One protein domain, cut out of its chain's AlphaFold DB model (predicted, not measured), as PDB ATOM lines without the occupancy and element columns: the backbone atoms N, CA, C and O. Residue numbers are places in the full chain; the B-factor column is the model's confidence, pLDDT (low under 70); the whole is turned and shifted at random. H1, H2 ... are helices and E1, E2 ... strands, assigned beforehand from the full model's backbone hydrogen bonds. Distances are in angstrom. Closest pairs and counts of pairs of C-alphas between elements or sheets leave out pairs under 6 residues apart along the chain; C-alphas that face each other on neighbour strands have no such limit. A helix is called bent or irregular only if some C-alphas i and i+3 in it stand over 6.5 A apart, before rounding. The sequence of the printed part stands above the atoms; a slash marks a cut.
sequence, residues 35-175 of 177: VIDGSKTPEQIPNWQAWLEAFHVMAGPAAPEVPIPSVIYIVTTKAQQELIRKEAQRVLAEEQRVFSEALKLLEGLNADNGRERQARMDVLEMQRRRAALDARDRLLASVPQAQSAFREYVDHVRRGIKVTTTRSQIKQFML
ATOM      1  N   VAL A  35      30.503  30.217  16.658       91.50
ATOM      2  CA  VAL A  35      29.675  29.342  15.826       91.50
ATOM      3  C   VAL A  35      30.144  27.909  16.020       91.50
ATOM      4  O   VAL A  35      31.272  27.566  15.667       91.50
ATOM      5  N   ILE A  36      29.263  27.070  16.554       90.12
ATOM      6  CA  ILE A  36      29.481  25.633  16.692       90.12
ATOM      7  C   ILE A  36      28.895  24.963  15.452       90.12
ATOM      8  O   ILE A  36      27.692  25.038  15.196       90.12
ATOM      9  N   ASP A  37      29.758  24.329  14.659       93.44
ATOM     10  CA  ASP A  37      29.375  23.612  13.443       93.44
ATOM     11  C   ASP A  37      29.321  22.112  13.745       93.44
ATOM     12  O   ASP A  37      30.360  21.458  13.865       93.44
ATOM     13  N   GLY A  38      28.113  21.560  13.864       93.88
ATOM     14  CA  GLY A  38      27.910  20.155  14.211       93.88
ATOM     15  C   GLY A  38      28.519  19.178  13.202       93.88
ATOM     16  O   GLY A  38      28.847  18.049  13.560       93.88
ATOM     17  N   SER A  39      28.755  19.608  11.958       94.75
ATOM     18  CA  SER A  39      29.442  18.784  10.956       94.75
ATOM     19  C   SER A  39      30.931  18.590  11.263       94.75
ATOM     20  O   SER A  39      31.530  17.614  10.813       94.75
ATOM     21  N   LYS A  40      31.522  19.506  12.043       95.25
ATOM     22  CA  LYS A  40      32.942  19.512  12.420       95.25
ATOM     23  C   LYS A  40      33.164  19.029  13.848       95.25
ATOM     24  O   LYS A  40      34.103  18.280  14.087       95.25
ATOM     25  N   THR A  41      32.314  19.469  14.773       92.62
ATOM     26  CA  THR A  41      32.422  19.206  16.217       92.62
ATOM     27  C   THR A  41      31.056  18.800  16.782       92.62
ATOM     28  O   THR A  41      30.448  19.566  17.539       92.62
ATOM     29  N   PRO A  42      30.502  17.638  16.382       92.94
ATOM     30  CA  PRO A  42      29.164  17.210  16.799       92.94
ATOM     31  C   PRO A  42      29.029  17.070  18.320       92.94
ATOM     32  O   PRO A  42      27.967  17.338  18.868       92.94
ATOM     33  N   GLU A  43      30.091  16.694  19.025       91.12
ATOM     34  CA  GLU A  43      30.133  16.584  20.486       91.12
ATOM     35  C   GLU A  43      29.913  17.918  21.217       91.12
ATOM     36  O   GLU A  43      29.525  17.917  22.385       91.12
ATOM     37  N   GLN A  44      30.110  19.050  20.532       91.44
ATOM     38  CA  GLN A  44      29.827  20.387  21.060       91.44
ATOM     39  C   GLN A  44      28.366  20.810  20.866       91.44
ATOM     40  O   GLN A  44      27.981  21.897  21.285       91.44
ATOM     41  N   ILE A  45      27.543  19.969  20.238       93.12
ATOM     42  CA  ILE A  45      26.097  20.155  20.179       93.12
ATOM     43  C   ILE A  45      25.459  19.356  21.326       93.12
ATOM     44  O   ILE A  45      25.493  18.115  21.309       93.12
ATOM     45  N   PRO A  46      24.843  20.034  22.311       92.94
ATOM     46  CA  PRO A  46      24.155  19.383  23.412       92.94
ATOM     47  C   PRO A  46      23.008  18.497  22.930       92.94
ATOM     48  O   PRO A  46      22.341  18.782  21.932       92.94
ATOM     49  N   ASN A  47      22.718  17.445  23.698       93.06
ATOM     50  CA  ASN A  47      21.619  16.533  23.385       93.06
ATOM     51  C   ASN A  47      20.276  17.263  23.274       93.06
ATOM     52  O   ASN A  47      19.522  16.984  22.347       93.06
ATOM     53  N   TRP A  48      19.981  18.197  24.185       94.00
ATOM     54  CA  TRP A  48      18.720  18.942  24.172       94.00
ATOM     55  C   TRP A  48      18.521  19.700  22.851       94.00
ATOM     56  O   TRP A  48      17.426  19.668  22.300       94.00
ATOM     57  N   GLN A  49      19.585  20.294  22.299       94.31
ATOM     58  CA  GLN A  49      19.524  21.063  21.056       94.31
ATOM     59  C   GLN A  49      19.295  20.141  19.858       94.31
ATOM     60  O   GLN A  49      18.428  20.407  19.033       94.31
ATOM     61  N   ALA A  50      20.028  19.026  19.774       95.00
ATOM     62  CA  ALA A  50      19.839  18.060  18.691       95.00
ATOM     63  C   ALA A  50      18.417  17.465  18.692       95.00
ATOM     64  O   ALA A  50      17.818  17.275  17.634       95.00
ATOM     65  N   TRP A  51      17.858  17.201  19.878       95.75
ATOM     66  CA  TRP A  51      16.483  16.723  20.023       95.75
ATOM     67  C   TRP A  51      15.444  17.783  19.672       95.75
ATOM     68  O   TRP A  51      14.472  17.462  18.996       95.75
ATOM     69  N   LEU A  52      15.648  19.031  20.090       93.69
ATOM     70  CA  LEU A  52      14.750  20.134  19.759       93.69
ATOM     71  C   LEU A  52      14.627  20.320  18.237       93.69
ATOM     72  O   LEU A  52      13.520  20.321  17.704       93.69
ATOM     73  N   GLU A  53      15.759  20.342  17.533       92.31
ATOM     74  CA  GLU A  53      15.807  20.426  16.066       92.31
ATOM     75  C   GLU A  53      15.178  19.192  15.396       92.31
ATOM     76  O   GLU A  53      14.464  19.292  14.395       92.31
ATOM     77  N   ALA A  54      15.369  18.001  15.971       94.00
ATOM     78  CA  ALA A  54      14.686  16.803  15.497       94.00
ATOM     79  C   ALA A  54      13.156  16.932  15.627       94.00
ATOM     80  O   ALA A  54      12.431  16.537  14.708       94.00
ATOM     81  N   PHE A  55      12.657  17.510  16.725       94.06
ATOM     82  CA  PHE A  55      11.230  17.778  16.912       94.06
ATOM     83  C   PHE A  55      10.692  18.814  15.926       94.06
ATOM     84  O   PHE A  55       9.585  18.615  15.430       94.06
ATOM     85  N   HIS A  56      11.454  19.851  15.560       89.62
ATOM     86  CA  HIS A  56      11.047  20.789  14.499       89.62
ATOM     87  C   HIS A  56      10.731  20.083  13.191       89.62
ATOM     88  O   HIS A  56       9.689  20.340  12.589       89.62
ATOM     89  N   VAL A  57      11.590  19.153  12.775       87.94
ATOM     90  CA  VAL A  57      11.355  18.385  11.548       87.94
ATOM     91  C   VAL A  57      10.132  17.479  11.701       87.94
ATOM     92  O   VAL A  57       9.249  17.483  10.842       87.94
ATOM     93  N   MET A  58      10.036  16.755  12.819       89.12
ATOM     94  CA  MET A  58       8.939  15.813  13.078       89.12
ATOM     95  C   MET A  58       7.569  16.483  13.258       89.12
ATOM     96  O   MET A  58       6.543  15.837  13.038       89.12
ATOM     97  N   ALA A  59       7.542  17.762  13.637       85.00
ATOM     98  CA  ALA A  59       6.332  18.565  13.772       85.00
ATOM     99  C   ALA A  59       5.912  19.281  12.476       85.00
ATOM    100  O   ALA A  59       4.898  19.985  12.488       85.00
ATOM    101  N   GLY A  60       6.664  19.116  11.377       69.69
ATOM    102  CA  GLY A  60       6.353  19.705  10.076       69.69
ATOM    103  C   GLY A  60       4.893  19.470   9.652       69.69
ATOM    104  O   GLY A  60       4.283  18.477  10.066       69.69
ATOM    105  N   PRO A  61       4.302  20.385   8.854       56.78
ATOM    106  CA  PRO A  61       2.874  20.375   8.558       56.78
ATOM    107  C   PRO A  61       2.428  19.006   8.046       56.78
ATOM    108  O   PRO A  61       3.150  18.354   7.293       56.78
ATOM    109  N   ALA A  62       1.222  18.603   8.457       50.38
ATOM    110  CA  ALA A  62       0.575  17.319   8.190       50.38
ATOM    111  C   ALA A  62       0.217  17.094   6.702       50.38
ATOM    112  O   ALA A  62      -0.866  16.615   6.370       50.38
ATOM    113  N   ALA A  63       1.110  17.461   5.783       44.28
ATOM    114  CA  ALA A  63       1.053  17.018   4.407       44.28
ATOM    115  C   ALA A  63       1.253  15.489   4.373       44.28
ATOM    116  O   ALA A  63       2.065  14.952   5.134       44.28
ATOM    117  N   PRO A  64       0.528  14.774   3.500       47.72
ATOM    118  CA  PRO A  64       0.415  13.315   3.543       47.72
ATOM    119  C   PRO A  64       1.713  12.546   3.236       47.72
ATOM    120  O   PRO A  64       1.726  11.324   3.352       47.72
ATOM    121  N   GLU A  65       2.812  13.224   2.892       54.06
ATOM    122  CA  GLU A  65       4.022  12.595   2.349       54.06
ATOM    123  C   GLU A  65       5.312  12.997   3.087       54.06
ATOM    124  O   GLU A  65       6.358  13.163   2.475       54.06
ATOM    125  N   VAL A  66       5.251  12.996   4.428       54.50
ATOM    126  CA  VAL A  66       6.375  12.730   5.363       54.50
ATOM    127  C   VAL A  66       6.981  13.953   6.093       54.50
ATOM    128  O   VAL A  66       7.946  14.546   5.619       54.50
ATOM    129  N   PRO A  67       6.532  14.241   7.337       69.56
ATOM    130  CA  PRO A  67       7.333  14.973   8.328       69.56
ATOM    131  C   PRO A  67       8.139  14.043   9.263       69.56
ATOM    132  O   PRO A  67       9.032  14.500   9.967       69.56
ATOM    133  N   ILE A  68       7.871  12.728   9.278       83.75
ATOM    134  CA  ILE A  68       8.615  11.762  10.110       83.75
ATOM    135  C   ILE A  68       9.768  11.159   9.302       83.75
ATOM    136  O   ILE A  68       9.496  10.488   8.310       83.75
ATOM    137  N   PRO A  69      11.031  11.297   9.728       88.50
ATOM    138  CA  PRO A  69      12.181  10.769   8.996       88.50
ATOM    139  C   PRO A  69      12.019   9.295   8.620       88.50
ATOM    140  O   PRO A  69      11.581   8.486   9.440       88.50
ATOM    141  N   SER A  70      12.404   8.926   7.395       89.44
ATOM    142  CA  SER A  70      12.165   7.583   6.844       89.44
ATOM    143  C   SER A  70      12.717   6.457   7.723       89.44
ATOM    144  O   SER A  70      12.065   5.426   7.873       89.44
ATOM    145  N   VAL A  71      13.870   6.683   8.362       91.44
ATOM    146  CA  VAL A  71      14.493   5.741   9.306       91.44
ATOM    147  C   VAL A  71      13.586   5.414  10.498       91.44
ATOM    148  O   VAL A  71      13.539   4.270  10.936       91.44
ATOM    149  N   ILE A  72      12.800   6.383  10.978       93.12
ATOM    150  CA  ILE A  72      11.800   6.196  12.040       93.12
ATOM    151  C   ILE A  72      10.495   5.653  11.448       93.12
ATOM    152  O   ILE A  72       9.861   4.773  12.028       93.12
ATOM    153  N   TYR A  73      10.084   6.152  10.280       91.44
ATOM    154  CA  TYR A  73       8.828   5.773   9.631       91.44
ATOM    155  C   TYR A  73       8.731   4.263   9.367       91.44
ATOM    156  O   TYR A  73       7.703   3.658   9.657       91.44
ATOM    157  N   ILE A  74       9.805   3.645   8.862       92.06
ATOM    158  CA  ILE A  74       9.832   2.220   8.475       92.06
ATOM    159  C   ILE A  74       9.662   1.286   9.684       92.06
ATOM    160  O   ILE A  74       9.116   0.194   9.546       92.06
ATOM    161  N   VAL A  75      10.101   1.713  10.871       94.69
ATOM    162  CA  VAL A  75      10.084   0.896  12.097       94.69
ATOM    163  C   VAL A  75       8.915   1.227  13.030       94.69
ATOM    164  O   VAL A  75       8.846   0.714  14.148       94.69
ATOM    165  N   THR A  76       7.989   2.088  12.595       93.38
ATOM    166  CA  THR A  76       6.857   2.551  13.407       93.38
ATOM    167  C   THR A  76       5.516   2.293  12.735       93.38
ATOM    168  O   THR A  76       5.357   2.368  11.520       93.38
ATOM    169  N   THR A  77       4.508   2.008  13.553       93.50
ATOM    170  CA  THR A  77       3.113   1.909  13.107       93.50
ATOM    171  C   THR A  77       2.495   3.293  12.913       93.50
ATOM    172  O   THR A  77       2.947   4.272  13.503       93.50
ATOM    173  N   LYS A  78       1.381   3.386  12.171       90.44
ATOM    174  CA  LYS A  78       0.633   4.650  12.010       90.44
ATOM    175  C   LYS A  78       0.225   5.291  13.345       90.44
ATOM    176  O   LYS A  78       0.302   6.507  13.482       90.44
ATOM    177  N   ALA A  79      -0.182   4.486  14.327       91.62
ATOM    178  CA  ALA A  79      -0.553   4.984  15.654       91.62
ATOM    179  C   ALA A  79       0.648   5.598  16.393       91.62
ATOM    180  O   ALA A  79       0.534   6.657  17.004       91.62
ATOM    181  N   GLN A  80       1.821   4.970  16.291       93.81
ATOM    182  CA  GLN A  80       3.055   5.505  16.870       93.81
ATOM    183  C   GLN A  80       3.540   6.748  16.128       93.81
ATOM    184  O   GLN A  80       3.988   7.693  16.762       93.81
ATOM    185  N   GLN A  81       3.409   6.780  14.803       91.31
ATOM    186  CA  GLN A  81       3.699   7.963  13.992       91.31
ATOM    187  C   GLN A  81       2.855   9.164  14.426       91.31
ATOM    188  O   GLN A  81       3.368  10.274  14.532       91.31
ATOM    189  N   GLU A  82       1.579   8.947  14.736       89.69
ATOM    190  CA  GLU A  82       0.727  10.011  15.265       89.69
ATOM    191  C   GLU A  82       1.170  10.473  16.657       89.69
ATOM    192  O   GLU A  82       1.245  11.672  16.918       89.69
ATOM    193  N   LEU A  83       1.557   9.538  17.529       91.75
ATOM    194  CA  LEU A  83       2.134   9.868  18.833       91.75
ATOM    195  C   LEU A  83       3.429  10.687  18.696       91.75
ATOM    196  O   LEU A  83       3.605  11.665  19.419       91.75
ATOM    197  N   ILE A  84       4.298  10.338  17.742       93.12
ATOM    198  CA  ILE A  84       5.533  11.077  17.434       93.12
ATOM    199  C   ILE A  84       5.214  12.520  17.051       93.12
ATOM    200  O   ILE A  84       5.792  13.443  17.624       93.12
ATOM    201  N   ARG A  85       4.270  12.726  16.124       90.25
ATOM    202  CA  ARG A  85       3.850  14.076  15.718       90.25
ATOM    203  C   ARG A  85       3.283  14.856  16.890       90.25
ATOM    204  O   ARG A  85       3.634  16.016  17.064       90.25
ATOM    205  N   LYS A  86       2.435  14.225  17.702       91.25
ATOM    206  CA  LYS A  86       1.813  14.867  18.859       91.25
ATOM    207  C   LYS A  86       2.849  15.341  19.882       91.25
ATOM    208  O   LYS A  86       2.751  16.469  20.357       91.25
ATOM    209  N   GLU A  87       3.842  14.514  20.213       93.12
ATOM    210  CA  GLU A  87       4.924  14.926  21.120       93.12
ATOM    211  C   GLU A  87       5.786  16.031  20.498       93.12
ATOM    212  O   GLU A  87       6.081  17.015  21.172       93.12
ATOM    213  N   ALA A  88       6.115  15.934  19.206       93.00
ATOM    214  CA  ALA A  88       6.857  16.978  18.506       93.00
ATOM    215  C   ALA A  88       6.104  18.320  18.524       93.00
ATOM    216  O   ALA A  88       6.645  19.337  18.947       93.00
ATOM    217  N   GLN A  89       4.817  18.323  18.168       92.00
ATOM    218  CA  GLN A  89       3.960  19.511  18.217       92.00
ATOM    219  C   GLN A  89       3.856  20.104  19.625       92.00
ATOM    220  O   GLN A  89       3.828  21.324  19.772       92.00
ATOM    221  N   ARG A  90       3.828  19.264  20.666       92.50
ATOM    222  CA  ARG A  90       3.834  19.725  22.059       92.50
ATOM    223  C   ARG A  90       5.121  20.476  22.402       92.50
ATOM    224  O   ARG A  90       5.041  21.508  23.060       92.50
ATOM    225  N   VAL A  91       6.277  19.983  21.956       93.62
ATOM    226  CA  VAL A  91       7.564  20.673  22.145       93.62
ATOM    227  C   VAL A  91       7.556  22.031  21.441       93.62
ATOM    228  O   VAL A  91       7.924  23.027  22.054       93.62
ATOM    229  N   LEU A  92       7.061  22.101  20.201       91.25
ATOM    230  CA  LEU A  92       6.986  23.365  19.455       91.25
ATOM    231  C   LEU A  92       6.009  24.363  20.081       91.25
ATOM    232  O   LEU A  92       6.279  25.560  20.105       91.25
ATOM    233  N   ALA A  93       4.875  23.890  20.598       92.06
ATOM    234  CA  ALA A  93       3.929  24.747  21.304       92.06
ATOM    235  C   ALA A  93       4.556  25.351  22.572       92.06
ATOM    236  O   ALA A  93       4.361  26.533  22.854       92.06
ATOM    237  N   GLU A  94       5.336  24.557  23.310       92.62
ATOM    238  CA  GLU A  94       6.056  25.019  24.495       92.62
ATOM    239  C   GLU A  94       7.180  25.999  24.141       92.62
ATOM    240  O   GLU A  94       7.325  27.033  24.788       92.62
ATOM    241  N   GLU A  95       7.928  25.740  23.069       91.31
ATOM    242  CA  GLU A  95       8.913  26.689  22.558       91.31
ATOM    243  C   GLU A  95       8.262  28.009  22.141       91.31
ATOM    244  O   GLU A  95       8.755  29.072  22.507       91.31
ATOM    245  N   GLN A  96       7.128  27.970  21.437       90.62
ATOM    246  CA  GLN A  96       6.395  29.176  21.056       90.62
ATOM    247  C   GLN A  96       5.913  29.959  22.288       90.62
ATOM    248  O   GLN A  96       5.935  31.196  22.280       90.62
ATOM    249  N   ARG A  97       5.491  29.265  23.357       94.62
ATOM    250  CA  ARG A  97       5.134  29.881  24.646       94.62
ATOM    251  C   ARG A  97       6.346  30.578  25.264       94.62
ATOM    252  O   ARG A  97       6.266  31.772  25.546       94.62
ATOM    253  N   VAL A  98       7.460  29.858  25.412       91.25
ATOM    254  CA  VAL A  98       8.730  30.383  25.940       91.25
ATOM    255  C   VAL A  98       9.196  31.590  25.131       91.25
ATOM    256  O   VAL A  98       9.523  32.627  25.702       91.25
ATOM    257  N   PHE A  99       9.152  31.496  23.806       87.75
ATOM    258  CA  PHE A  99       9.533  32.570  22.904       87.75
ATOM    259  C   PHE A  99       8.668  33.823  23.100       87.75
ATOM    260  O   PHE A  99       9.176  34.937  23.212       87.75
ATOM    261  N   SER A 100       7.354  33.639  23.220       90.12
ATOM    262  CA  SER A 100       6.418  34.742  23.463       90.12
ATOM    263  C   SER A 100       6.644  35.406  24.828       90.12
ATOM    264  O   SER A 100       6.474  36.617  24.964       90.12
ATOM    265  N   GLU A 101       7.026  34.642  25.852       90.44
ATOM    266  CA  GLU A 101       7.375  35.178  27.175       90.44
ATOM    267  C   GLU A 101       8.724  35.901  27.170       90.44
ATOM    268  O   GLU A 101       8.840  36.980  27.752       90.44
ATOM    269  N   ALA A 102       9.707  35.366  26.450       87.31
ATOM    270  CA  ALA A 102      11.001  35.996  26.245       87.31
ATOM    271  C   ALA A 102      10.867  37.370  25.566       87.31
ATOM    272  O   ALA A 102      11.449  38.349  26.031       87.31
ATOM    273  N   LEU A 103      10.029  37.487  24.529       88.00
ATOM    274  CA  LEU A 103       9.756  38.774  23.880       88.00
ATOM    275  C   LEU A 103       9.173  39.809  24.856       88.00
ATOM    276  O   LEU A 103       9.644  40.944  24.895       88.00
ATOM    277  N   LYS A 104       8.230  39.417  25.723       88.06
ATOM    278  CA  LYS A 104       7.676  40.306  26.766       88.06
ATOM    279  C   LYS A 104       8.734  40.747  27.784       88.06
ATOM    280  O   LYS A 104       8.684  41.862  28.315       88.06
ATOM    281  N   LEU A 105       9.707  39.882  28.079       84.56
ATOM    282  CA  LEU A 105      10.854  40.249  28.908       84.56
ATOM    283  C   LEU A 105      11.783  41.241  28.196       84.56
ATOM    284  O   LEU A 105      12.435  42.025  28.877       84.56
ATOM    285  N   LEU A 106      11.811  41.298  26.869       81.25
ATOM    286  CA  LEU A 106      12.599  42.300  26.149       81.25
ATOM    287  C   LEU A 106      11.885  43.656  26.056       81.25
ATOM    288  O   LEU A 106      12.530  44.688  26.219       81.25
ATOM    289  N   GLU A 107      10.560  43.675  25.890       84.69
ATOM    290  CA  GLU A 107       9.769  44.908  25.698       84.69
ATOM    291  C   GLU A 107       9.862  45.924  26.853       84.69
ATOM    292  O   GLU A 107       9.673  47.118  26.644       84.69
ATOM    293  N   GLY A 108      10.167  45.478  28.076       78.00
ATOM    294  CA  GLY A 108      10.307  46.355  29.248       78.00
ATOM    295  C   GLY A 108      11.730  46.457  29.798       78.00
ATOM    296  O   GLY A 108      11.901  46.804  30.971       78.00
ATOM    297  N   LEU A 109      12.734  46.066  29.011       82.31
ATOM    298  CA  LEU A 109      14.135  46.094  29.420       82.31
ATOM    299  C   LEU A 109      14.618  47.540  29.617       82.31
ATOM    300  O   LEU A 109      14.461  48.387  28.744       82.31
ATOM    301  N   ASN A 110      15.235  47.813  30.765       82.81
ATOM    302  CA  ASN A 110      15.902  49.076  31.064       82.81
ATOM    303  C   ASN A 110      17.179  48.833  31.892       82.81
ATOM    304  O   ASN A 110      17.484  47.699  32.272       82.81
ATOM    305  N   ALA A 111      17.939  49.898  32.160       80.88
ATOM    306  CA  ALA A 111      19.218  49.807  32.868       80.88
ATOM    307  C   ALA A 111      19.093  49.215  34.287       80.88
ATOM    308  O   ALA A 111      20.009  48.533  34.746       80.88
ATOM    309  N   ASP A 112      17.952  49.415  34.947       84.50
ATOM    310  CA  ASP A 112      17.744  49.030  36.345       84.50
ATOM    311  C   ASP A 112      17.306  47.567  36.501       84.50
ATOM    312  O   ASP A 112      17.553  46.948  37.535       84.50
ATOM    313  N   ASN A 113      16.679  46.985  35.472       85.12
ATOM    314  CA  ASN A 113      16.075  45.650  35.544       85.12
ATOM    315  C   ASN A 113      16.792  44.574  34.710       85.12
ATOM    316  O   ASN A 113      16.349  43.422  34.679       85.12
ATOM    317  N   GLY A 114      17.913  44.915  34.065       83.38
ATOM    318  CA  GLY A 114      18.617  44.017  33.147       83.38
ATOM    319  C   GLY A 114      19.017  42.673  33.763       83.38
ATOM    320  O   GLY A 114      18.774  41.630  33.161       83.38
ATOM    321  N   ARG A 115      19.559  42.663  34.992       82.00
ATOM    322  CA  ARG A 115      19.968  41.407  35.659       82.00
ATOM    323  C   ARG A 115      18.782  40.512  36.011       82.00
ATOM    324  O   ARG A 115      18.856  39.302  35.825       82.00
ATOM    325  N   GLU A 116      17.700  41.096  36.523       85.69
ATOM    326  CA  GLU A 116      16.493  40.345  36.885       85.69
ATOM    327  C   GLU A 116      15.857  39.717  35.642       85.69
ATOM    328  O   GLU A 116      15.490  38.542  35.647       85.69
ATOM    329  N   ARG A 117      15.762  40.484  34.550       85.00
ATOM    330  CA  ARG A 117      15.215  39.989  33.286       85.00
ATOM    331  C   ARG A 117      16.108  38.921  32.664       85.00
ATOM    332  O   ARG A 117      15.568  37.922  32.204       85.00
ATOM    333  N   GLN A 118      17.433  39.071  32.729       82.75
ATOM    334  CA  GLN A 118      18.361  38.026  32.289       82.75
ATOM    335  C   GLN A 118      18.141  36.718  33.056       82.75
ATOM    336  O   GLN A 118      17.971  35.673  32.439       82.75
ATOM    337  N   ALA A 119      18.036  36.774  34.387       85.38
ATOM    338  CA  ALA A 119      17.775  35.580  35.189       85.38
ATOM    339  C   ALA A 119      16.443  34.901  34.809       85.38
ATOM    340  O   ALA A 119      16.348  33.677  34.793       85.38
ATOM    341  N   ARG A 120      15.407  35.678  34.460       87.94
ATOM    342  CA  ARG A 120      14.137  35.123  33.959       87.94
ATOM    343  C   ARG A 120      14.275  34.497  32.572       87.94
ATOM    344  O   ARG A 120      13.693  33.441  32.343       87.94
ATOM    345  N   MET A 121      15.047  35.108  31.675       86.38
ATOM    346  CA  MET A 121      15.367  34.534  30.363       86.38
ATOM    347  C   MET A 121      16.096  33.195  30.503       86.38
ATOM    348  O   MET A 121      15.746  32.235  29.822       86.38
ATOM    349  N   ASP A 122      17.041  33.101  31.440       85.31
ATOM    350  CA  ASP A 122      17.764  31.858  31.717       85.31
ATOM    351  C   ASP A 122      16.819  30.749  32.207       85.31
ATOM    352  O   ASP A 122      16.921  29.607  31.763       85.31
ATOM    353  N   VAL A 123      15.854  31.081  33.074       89.56
ATOM    354  CA  VAL A 123      14.821  30.132  33.527       89.56
ATOM    355  C   VAL A 123      13.952  29.651  32.363       89.56
ATOM    356  O   VAL A 123      13.681  28.455  32.264       89.56
ATOM    357  N   LEU A 124      13.525  30.555  31.480       90.50
ATOM    358  CA  LEU A 124      12.730  30.203  30.303       90.50
ATOM    359  C   LEU A 124      13.491  29.273  29.350       90.50
ATOM    360  O   LEU A 124      12.931  28.295  28.855       90.50
ATOM    361  N   GLU A 125      14.778  29.531  29.134       87.88
ATOM    362  CA  GLU A 125      15.620  28.670  28.307       87.88
ATOM    363  C   GLU A 125      15.779  27.275  28.935       87.88
ATOM    364  O   GLU A 125      15.630  26.272  28.241       87.88
ATOM    365  N   MET A 126      15.974  27.180  30.254       89.44
ATOM    366  CA  MET A 126      15.987  25.889  30.958       89.44
ATOM    367  C   MET A 126      14.650  25.141  30.833       89.44
ATOM    368  O   MET A 126      14.637  23.927  30.647       89.44
ATOM    369  N   GLN A 127      13.512  25.844  30.880       90.81
ATOM    370  CA  GLN A 127      12.200  25.226  30.644       90.81
ATOM    371  C   GLN A 127      12.090  24.647  29.229       90.81
ATOM    372  O   GLN A 127      11.618  23.518  29.066       90.81
ATOM    373  N   ARG A 128      12.568  25.377  28.212       90.62
ATOM    374  CA  ARG A 128      12.583  24.913  26.816       90.62
ATOM    375  C   ARG A 128      13.409  23.637  26.655       90.62
ATOM    376  O   ARG A 128      12.942  22.671  26.049       90.62
ATOM    377  N   ARG A 129      14.614  23.611  27.229       92.31
ATOM    378  CA  ARG A 129      15.510  22.442  27.207       92.31
ATOM    379  C   ARG A 129      14.866  21.235  27.866       92.31
ATOM    380  O   ARG A 129      14.790  20.165  27.256       92.31
ATOM    381  N   ARG A 130      14.311  21.441  29.061       92.12
ATOM    382  CA  ARG A 130      13.636  20.395  29.821       92.12
ATOM    383  C   ARG A 130      12.465  19.798  29.048       92.12
ATOM    384  O   ARG A 130      12.330  18.578  28.996       92.12
ATOM    385  N   ALA A 131      11.655  20.633  28.398       92.50
ATOM    386  CA  ALA A 131      10.523  20.174  27.600       92.50
ATOM    387  C   ALA A 131      10.951  19.242  26.453       92.50
ATOM    388  O   ALA A 131      10.308  18.211  26.236       92.50
ATOM    389  N   ALA A 132      12.049  19.563  25.759       93.38
ATOM    390  CA  ALA A 132      12.600  18.715  24.702       93.38
ATOM    391  C   ALA A 132      13.106  17.369  25.251       93.38
ATOM    392  O   ALA A 132      12.807  16.313  24.690       93.38
ATOM    393  N   LEU A 133      13.830  17.378  26.372       95.12
ATOM    394  CA  LEU A 133      14.379  16.159  26.976       95.12
ATOM    395  C   LEU A 133      13.297  15.259  27.585       95.12
ATOM    396  O   LEU A 133      13.313  14.047  27.377       95.12
ATOM    397  N   ASP A 134      12.298  15.838  28.250       95.31
ATOM    398  CA  ASP A 134      11.164  15.078  28.772       95.31
ATOM    399  C   ASP A 134      10.327  14.472  27.634       95.31
ATOM    400  O   ASP A 134       9.819  13.354  27.755       95.31
ATOM    401  N   ALA A 135      10.170  15.187  26.512       95.00
ATOM    402  CA  ALA A 135       9.507  14.654  25.323       95.00
ATOM    403  C   ALA A 135      10.302  13.506  24.694       95.00
ATOM    404  O   ALA A 135       9.708  12.481  24.355       95.00
ATOM    405  N   ARG A 136      11.634  13.624  24.601       95.75
ATOM    406  CA  ARG A 136      12.517  12.519  24.201       95.75
ATOM    407  C   ARG A 136      12.258  11.291  25.067       95.75
ATOM    408  O   ARG A 136      12.027  10.212  24.528       95.75
ATOM    409  N   ASP A 137      12.305  11.443  26.385       96.19
ATOM    410  CA  ASP A 137      12.222  10.306  27.304       96.19
ATOM    411  C   ASP A 137      10.859   9.613  27.212       96.19
ATOM    412  O   ASP A 137      10.794   8.388  27.080       96.19
ATOM    413  N   ARG A 138       9.762  10.385  27.153       95.38
ATOM    414  CA  ARG A 138       8.418   9.838  26.903       95.38
ATOM    415  C   ARG A 138       8.325   9.127  25.558       95.38
ATOM    416  O   ARG A 138       7.705   8.065  25.471       95.38
ATOM    417  N   LEU A 139       8.929   9.690  24.513       94.44
ATOM    418  CA  LEU A 139       8.858   9.133  23.168       94.44
ATOM    419  C   LEU A 139       9.625   7.815  23.061       94.44
ATOM    420  O   LEU A 139       9.084   6.823  22.570       94.44
ATOM    421  N   LEU A 140      10.854   7.781  23.579       95.38
ATOM    422  CA  LEU A 140      11.691   6.581  23.599       95.38
ATOM    423  C   LEU A 140      11.072   5.474  24.462       95.38
ATOM    424  O   LEU A 140      11.205   4.299  24.117       95.38
ATOM    425  N   ALA A 141      10.366   5.828  25.541       96.25
ATOM    426  CA  ALA A 141       9.612   4.875  26.353       96.25
ATOM    427  C   ALA A 141       8.361   4.336  25.631       96.25
ATOM    428  O   ALA A 141       8.031   3.162  25.769       96.25
ATOM    429  N   SER A 142       7.681   5.173  24.842       94.81
ATOM    430  CA  SER A 142       6.436   4.812  24.141       94.81
ATOM    431  C   SER A 142       6.667   4.008  22.857       94.81
ATOM    432  O   SER A 142       5.766   3.315  22.382       94.81
ATOM    433  N   VAL A 143       7.862   4.113  22.269       94.44
ATOM    434  CA  VAL A 143       8.218   3.473  20.994       94.44
ATOM    435  C   VAL A 143       9.581   2.763  21.111       94.44
ATOM    436  O   VAL A 143      10.528   3.107  20.394       94.44
ATOM    437  N   PRO A 144       9.727   1.776  22.019       94.31
ATOM    438  CA  PRO A 144      11.019   1.167  22.338       94.31
ATOM    439  C   PRO A 144      11.704   0.508  21.128       94.31
ATOM    440  O   PRO A 144      12.925   0.564  21.001       94.31
ATOM    441  N   GLN A 145      10.934  -0.046  20.186       92.69
ATOM    442  CA  GLN A 145      11.468  -0.639  18.953       92.69
ATOM    443  C   GLN A 145      12.147   0.378  18.022       92.69
ATOM    444  O   GLN A 145      12.983  -0.002  17.210       92.69
ATOM    445  N   ALA A 146      11.794   1.664  18.125       94.38
ATOM    446  CA  ALA A 146      12.304   2.715  17.249       94.38
ATOM    447  C   ALA A 146      13.469   3.496  17.874       94.38
ATOM    448  O   ALA A 146      13.988   4.416  17.245       94.38
ATOM    449  N   GLN A 147      13.912   3.153  19.090       96.19
ATOM    450  CA  GLN A 147      14.941   3.921  19.803       96.19
ATOM    451  C   GLN A 147      16.244   4.062  19.008       96.19
ATOM    452  O   GLN A 147      16.834   5.141  19.008       96.19
ATOM    453  N   SER A 148      16.684   3.008  18.311       96.19
ATOM    454  CA  SER A 148      17.882   3.083  17.462       96.19
ATOM    455  C   SER A 148      17.693   4.063  16.305       96.19
ATOM    456  O   SER A 148      18.569   4.885  16.063       96.19
ATOM    457  N   ALA A 149      16.531   4.027  15.642       96.69
ATOM    458  CA  ALA A 149      16.216   4.928  14.536       96.69
ATOM    459  C   ALA A 149      16.132   6.393  14.992       96.69
ATOM    460  O   ALA A 149      16.602   7.289  14.297       96.69
ATOM    461  N   PHE A 150      15.585   6.644  16.185       96.50
ATOM    462  CA  PHE A 150      15.607   7.974  16.787       96.50
ATOM    463  C   PHE A 150      17.022   8.463  17.071       96.50
ATOM    464  O   PHE A 150      17.339   9.601  16.744       96.50
ATOM    465  N   ARG A 151      17.873   7.624  17.672       95.19
ATOM    466  CA  ARG A 151      19.265   7.993  17.968       95.19
ATOM    467  C   ARG A 151      20.040   8.293  16.692       95.19
ATOM    468  O   ARG A 151      20.673   9.338  16.614       95.19
ATOM    469  N   GLU A 152      19.920   7.429  15.686       95.94
ATOM    470  CA  GLU A 152      20.531   7.634  14.371       95.94
ATOM    471  C   GLU A 152      20.079   8.959  13.751       95.94
ATOM    472  O   GLU A 152      20.906   9.758  13.309       95.94
ATOM    473  N   TYR A 153      18.774   9.229  13.770       95.69
ATOM    474  CA  TYR A 153      18.237  10.465  13.221       95.69
ATOM    475  C   TYR A 153      18.703  11.708  13.991       95.69
ATOM    476  O   TYR A 153      19.112  12.692  13.384       95.69
ATOM    477  N   VAL A 154      18.680  11.676  15.321       95.81
ATOM    478  CA  VAL A 154      19.122  12.806  16.148       95.81
ATOM    479  C   VAL A 154      20.617  13.056  15.977       95.81
ATOM    480  O   VAL A 154      21.035  14.209  15.922       95.81
ATOM    481  N   ASP A 155      21.429  12.013  15.819       95.88
ATOM    482  CA  ASP A 155      22.850  12.168  15.512       95.88
ATOM    483  C   ASP A 155      23.084  12.695  14.090       95.88
ATOM    484  O   ASP A 155      24.025  13.463  13.870       95.88
ATOM    485  N   HIS A 156      22.218  12.354  13.132       94.25
ATOM    486  CA  HIS A 156      22.215  12.985  11.815       94.25
ATOM    487  C   HIS A 156      21.895  14.485  11.913       94.25
ATOM    488  O   HIS A 156      22.651  15.303  11.389       94.25
ATOM    489  N   VAL A 157      20.837  14.859  12.641       93.88
ATOM    490  CA  VAL A 157      20.472  16.263  12.900       93.88
ATOM    491  C   VAL A 157      21.620  17.001  13.581       93.88
ATOM    492  O   VAL A 157      22.029  18.061  13.117       93.88
ATOM    493  N   ARG A 158      22.223  16.409  14.618       95.06
ATOM    494  CA  ARG A 158      23.372  16.969  15.341       95.06
ATOM    495  C   ARG A 158      24.513  17.357  14.404       95.06
ATOM    496  O   ARG A 158      25.112  18.410  14.576       95.06
ATOM    497  N   ARG A 159      24.800  16.525  13.399       94.38
ATOM    498  CA  ARG A 159      25.843  16.777  12.391       94.38
ATOM    499  C   ARG A 159      25.431  17.797  11.327       94.38
ATOM    500  O   ARG A 159      26.295  18.311  10.623       94.38
ATOM    501  N   GLY A 160      24.136  18.060  11.179       90.12
ATOM    502  CA  GLY A 160      23.582  18.967  10.175       90.12
ATOM    503  C   GLY A 160      23.366  20.403  10.655       90.12
ATOM    504  O   GLY A 160      23.198  21.290   9.819       90.12
ATOM    505  N   ILE A 161      23.369  20.652  11.967       90.75
ATOM    506  CA  ILE A 161      23.033  21.970  12.522       90.75
ATOM    507  C   ILE A 161      24.265  22.837  12.801       90.75
ATOM    508  O   ILE A 161      25.363  22.353  13.088       90.75
ATOM    509  N   LYS A 162      24.050  24.152  12.749       92.00
ATOM    510  CA  LYS A 162      25.005  25.171  13.189       92.00
ATOM    511  C   LYS A 162      24.341  26.030  14.242       92.00
ATOM    512  O   LYS A 162      23.250  26.541  14.007       92.00
ATOM    513  N   VAL A 163      25.009  26.205  15.373       88.75
ATOM    514  CA  VAL A 163      24.483  26.984  16.494       88.75
ATOM    515  C   VAL A 163      25.391  28.172  16.742       88.75
ATOM    516  O   VAL A 163      26.614  28.047  16.722       88.75
ATOM    517  N   THR A 164      24.783  29.332  16.960       86.81
ATOM    518  CA  THR A 164      25.495  30.567  17.290       86.81
ATOM    519  C   THR A 164      25.221  30.912  18.746       86.81
ATOM    520  O   THR A 164      24.067  30.957  19.162       86.81
ATOM    521  N   THR A 165      26.275  31.141  19.523       84.31
ATOM    522  CA  THR A 165      26.195  31.559  20.930       84.31
ATOM    523  C   THR A 165      27.323  32.544  21.237       84.31
ATOM    524  O   THR A 165      28.217  32.743  20.413       84.31
ATOM    525  N   THR A 166      27.303  33.191  22.397       84.44
ATOM    526  CA  THR A 166      28.422  34.025  22.845       84.44
ATOM    527  C   THR A 166      29.391  33.211  23.695       84.44
ATOM    528  O   THR A 166      29.021  32.236  24.359       84.44
ATOM    529  N   ARG A 167      30.661  33.622  23.718       82.38
ATOM    530  CA  ARG A 167      31.677  33.013  24.584       82.38
ATOM    531  C   ARG A 167      31.268  33.033  26.058       82.38
ATOM    532  O   ARG A 167      31.516  32.056  26.763       82.38
ATOM    533  N   SER A 168      30.615  34.100  26.514       80.75
ATOM    534  CA  SER A 168      30.072  34.207  27.873       80.75
ATOM    535  C   SER A 168      29.005  33.146  28.193       80.75
ATOM    536  O   SER A 168      28.937  32.671  29.328       80.75
ATOM    537  N   GLN A 169      28.228  32.705  27.199       80.94
ATOM    538  CA  GLN A 169      27.109  31.770  27.363       80.94
ATOM    539  C   GLN A 169      27.463  30.310  27.074       80.94
ATOM    540  O   GLN A 169      26.678  29.416  27.396       80.94
ATOM    541  N   ILE A 170      28.651  30.025  26.527       84.94
ATOM    542  CA  ILE A 170      28.999  28.670  26.074       84.94
ATOM    543  C   ILE A 170      28.898  27.622  27.188       84.94
ATOM    544  O   ILE A 170      28.423  26.516  26.953       84.94
ATOM    545  N   LYS A 171      29.265  27.966  28.430       86.12
ATOM    546  CA  LYS A 171      29.136  27.043  29.570       86.12
ATOM    547  C   LYS A 171      27.681  26.684  29.848       86.12
ATOM    548  O   LYS A 171      27.388  25.518  30.075       86.12
ATOM    549  N   GLN A 172      26.789  27.674  29.815       83.44
ATOM    550  CA  GLN A 172      25.357  27.479  30.026       83.44
ATOM    551  C   GLN A 172      24.733  26.707  28.865       83.44
ATOM    552  O   GLN A 172      23.892  25.845  29.097       83.44
ATOM    553  N   PHE A 173      25.149  26.982  27.627       84.50
ATOM    554  CA  PHE A 173      24.727  26.234  26.442       84.50
ATOM    555  C   PHE A 173      25.105  24.749  26.544       84.50
ATOM    556  O   PHE A 173      24.278  23.879  26.279       84.50
ATOM    557  N   MET A 174      26.325  24.468  27.009       85.31
ATOM    558  CA  MET A 174      26.876  23.118  27.147       85.31
ATOM    559  C   MET A 174      26.379  22.339  28.367       85.31
ATOM    560  O   MET A 174      26.788  21.189  28.532       85.31
ATOM    561  N   LEU A 175      25.536  22.922  29.228       80.50
ATOM    562  CA  LEU A 175      25.001  22.197  30.380       80.50
ATOM    563  C   LEU A 175      24.247  20.944  29.900       80.50
ATOM    564  O   LEU A 175      23.305  21.067  29.109       80.50
TER     565      LEU A 175
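This is residues 35 to 175 of the 177 residues of an uncharacterized protein of Acidobacteria bacterium (UniProt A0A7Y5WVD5). A long helical hairpin, H3 and H4 side by side, makes the length; H1 crosses one side of it, and H5 folds back from the end of H4 to pack on H1. E1 and E2 form a small antiparallel sheet, farther from the hairpin than H1. The printed part has 141 residues, with six named helices and two named strands in the order E1, H1, H2, H3, H4, H5, E2, H6; the class is mostly helix. It is compact, with a radius of gyration of the C-alphas of 16.7 A, and spans 55 by 31 by 26 A.

E1, residues 35 to 37, begins at C-alpha 35 (29.675, 29.342, 15.826). H1 is residues 47 to 58, 16.4 A, and H2 is residues 70 to 73. H3, residues 78 to 107, is 43.5 A long; H4, residues 114 to 142, is 42.0 A. H5, residues 144 to 160, 25.0 A, is irregular: C-alphas 145 and 148 are 7.6 A apart. E2 is residues 162 to 166, and H6, residues 170 to 173, ends at C-alpha 173 (24.727, 26.234, 26.442).

The hairpin H3 and H4 touch at a shallow tilt of 2 degrees, opposite ways, closest at C-alphas 95 and 128, 5.9 A. Helix packing is mostly crossed, at larger tilts: H1 touches H3 at 66 degrees, steep (C-alphas 55 and 88, 4.7 A), H4 at 67 degrees, only just steep (52 and 132, 5.6 A), and H5 about perpendicular at 80 degrees (50 and 158, 5.0 A). H2 touches H5 at C-alphas 72 and 149, 5.2 A. H4 and H5 only just touch, with 3 pairs of C-alphas within 8 A, only at the corner. H4 and H6 are near each other. N 36 and O 163 of E1 and E2 are 2.8 A apart. Every O i to N i+4 pair is within hydrogen-bond range in H1, H3 and H4, and 11 of 13 in H5; H2 and H6 are too short for one.

C-alphas 74 and 112, the farthest apart, are 55.1 A apart. The printed part has no cut. The link H1 to H2 is long. Residues 60 to 67 have pLDDT under 70.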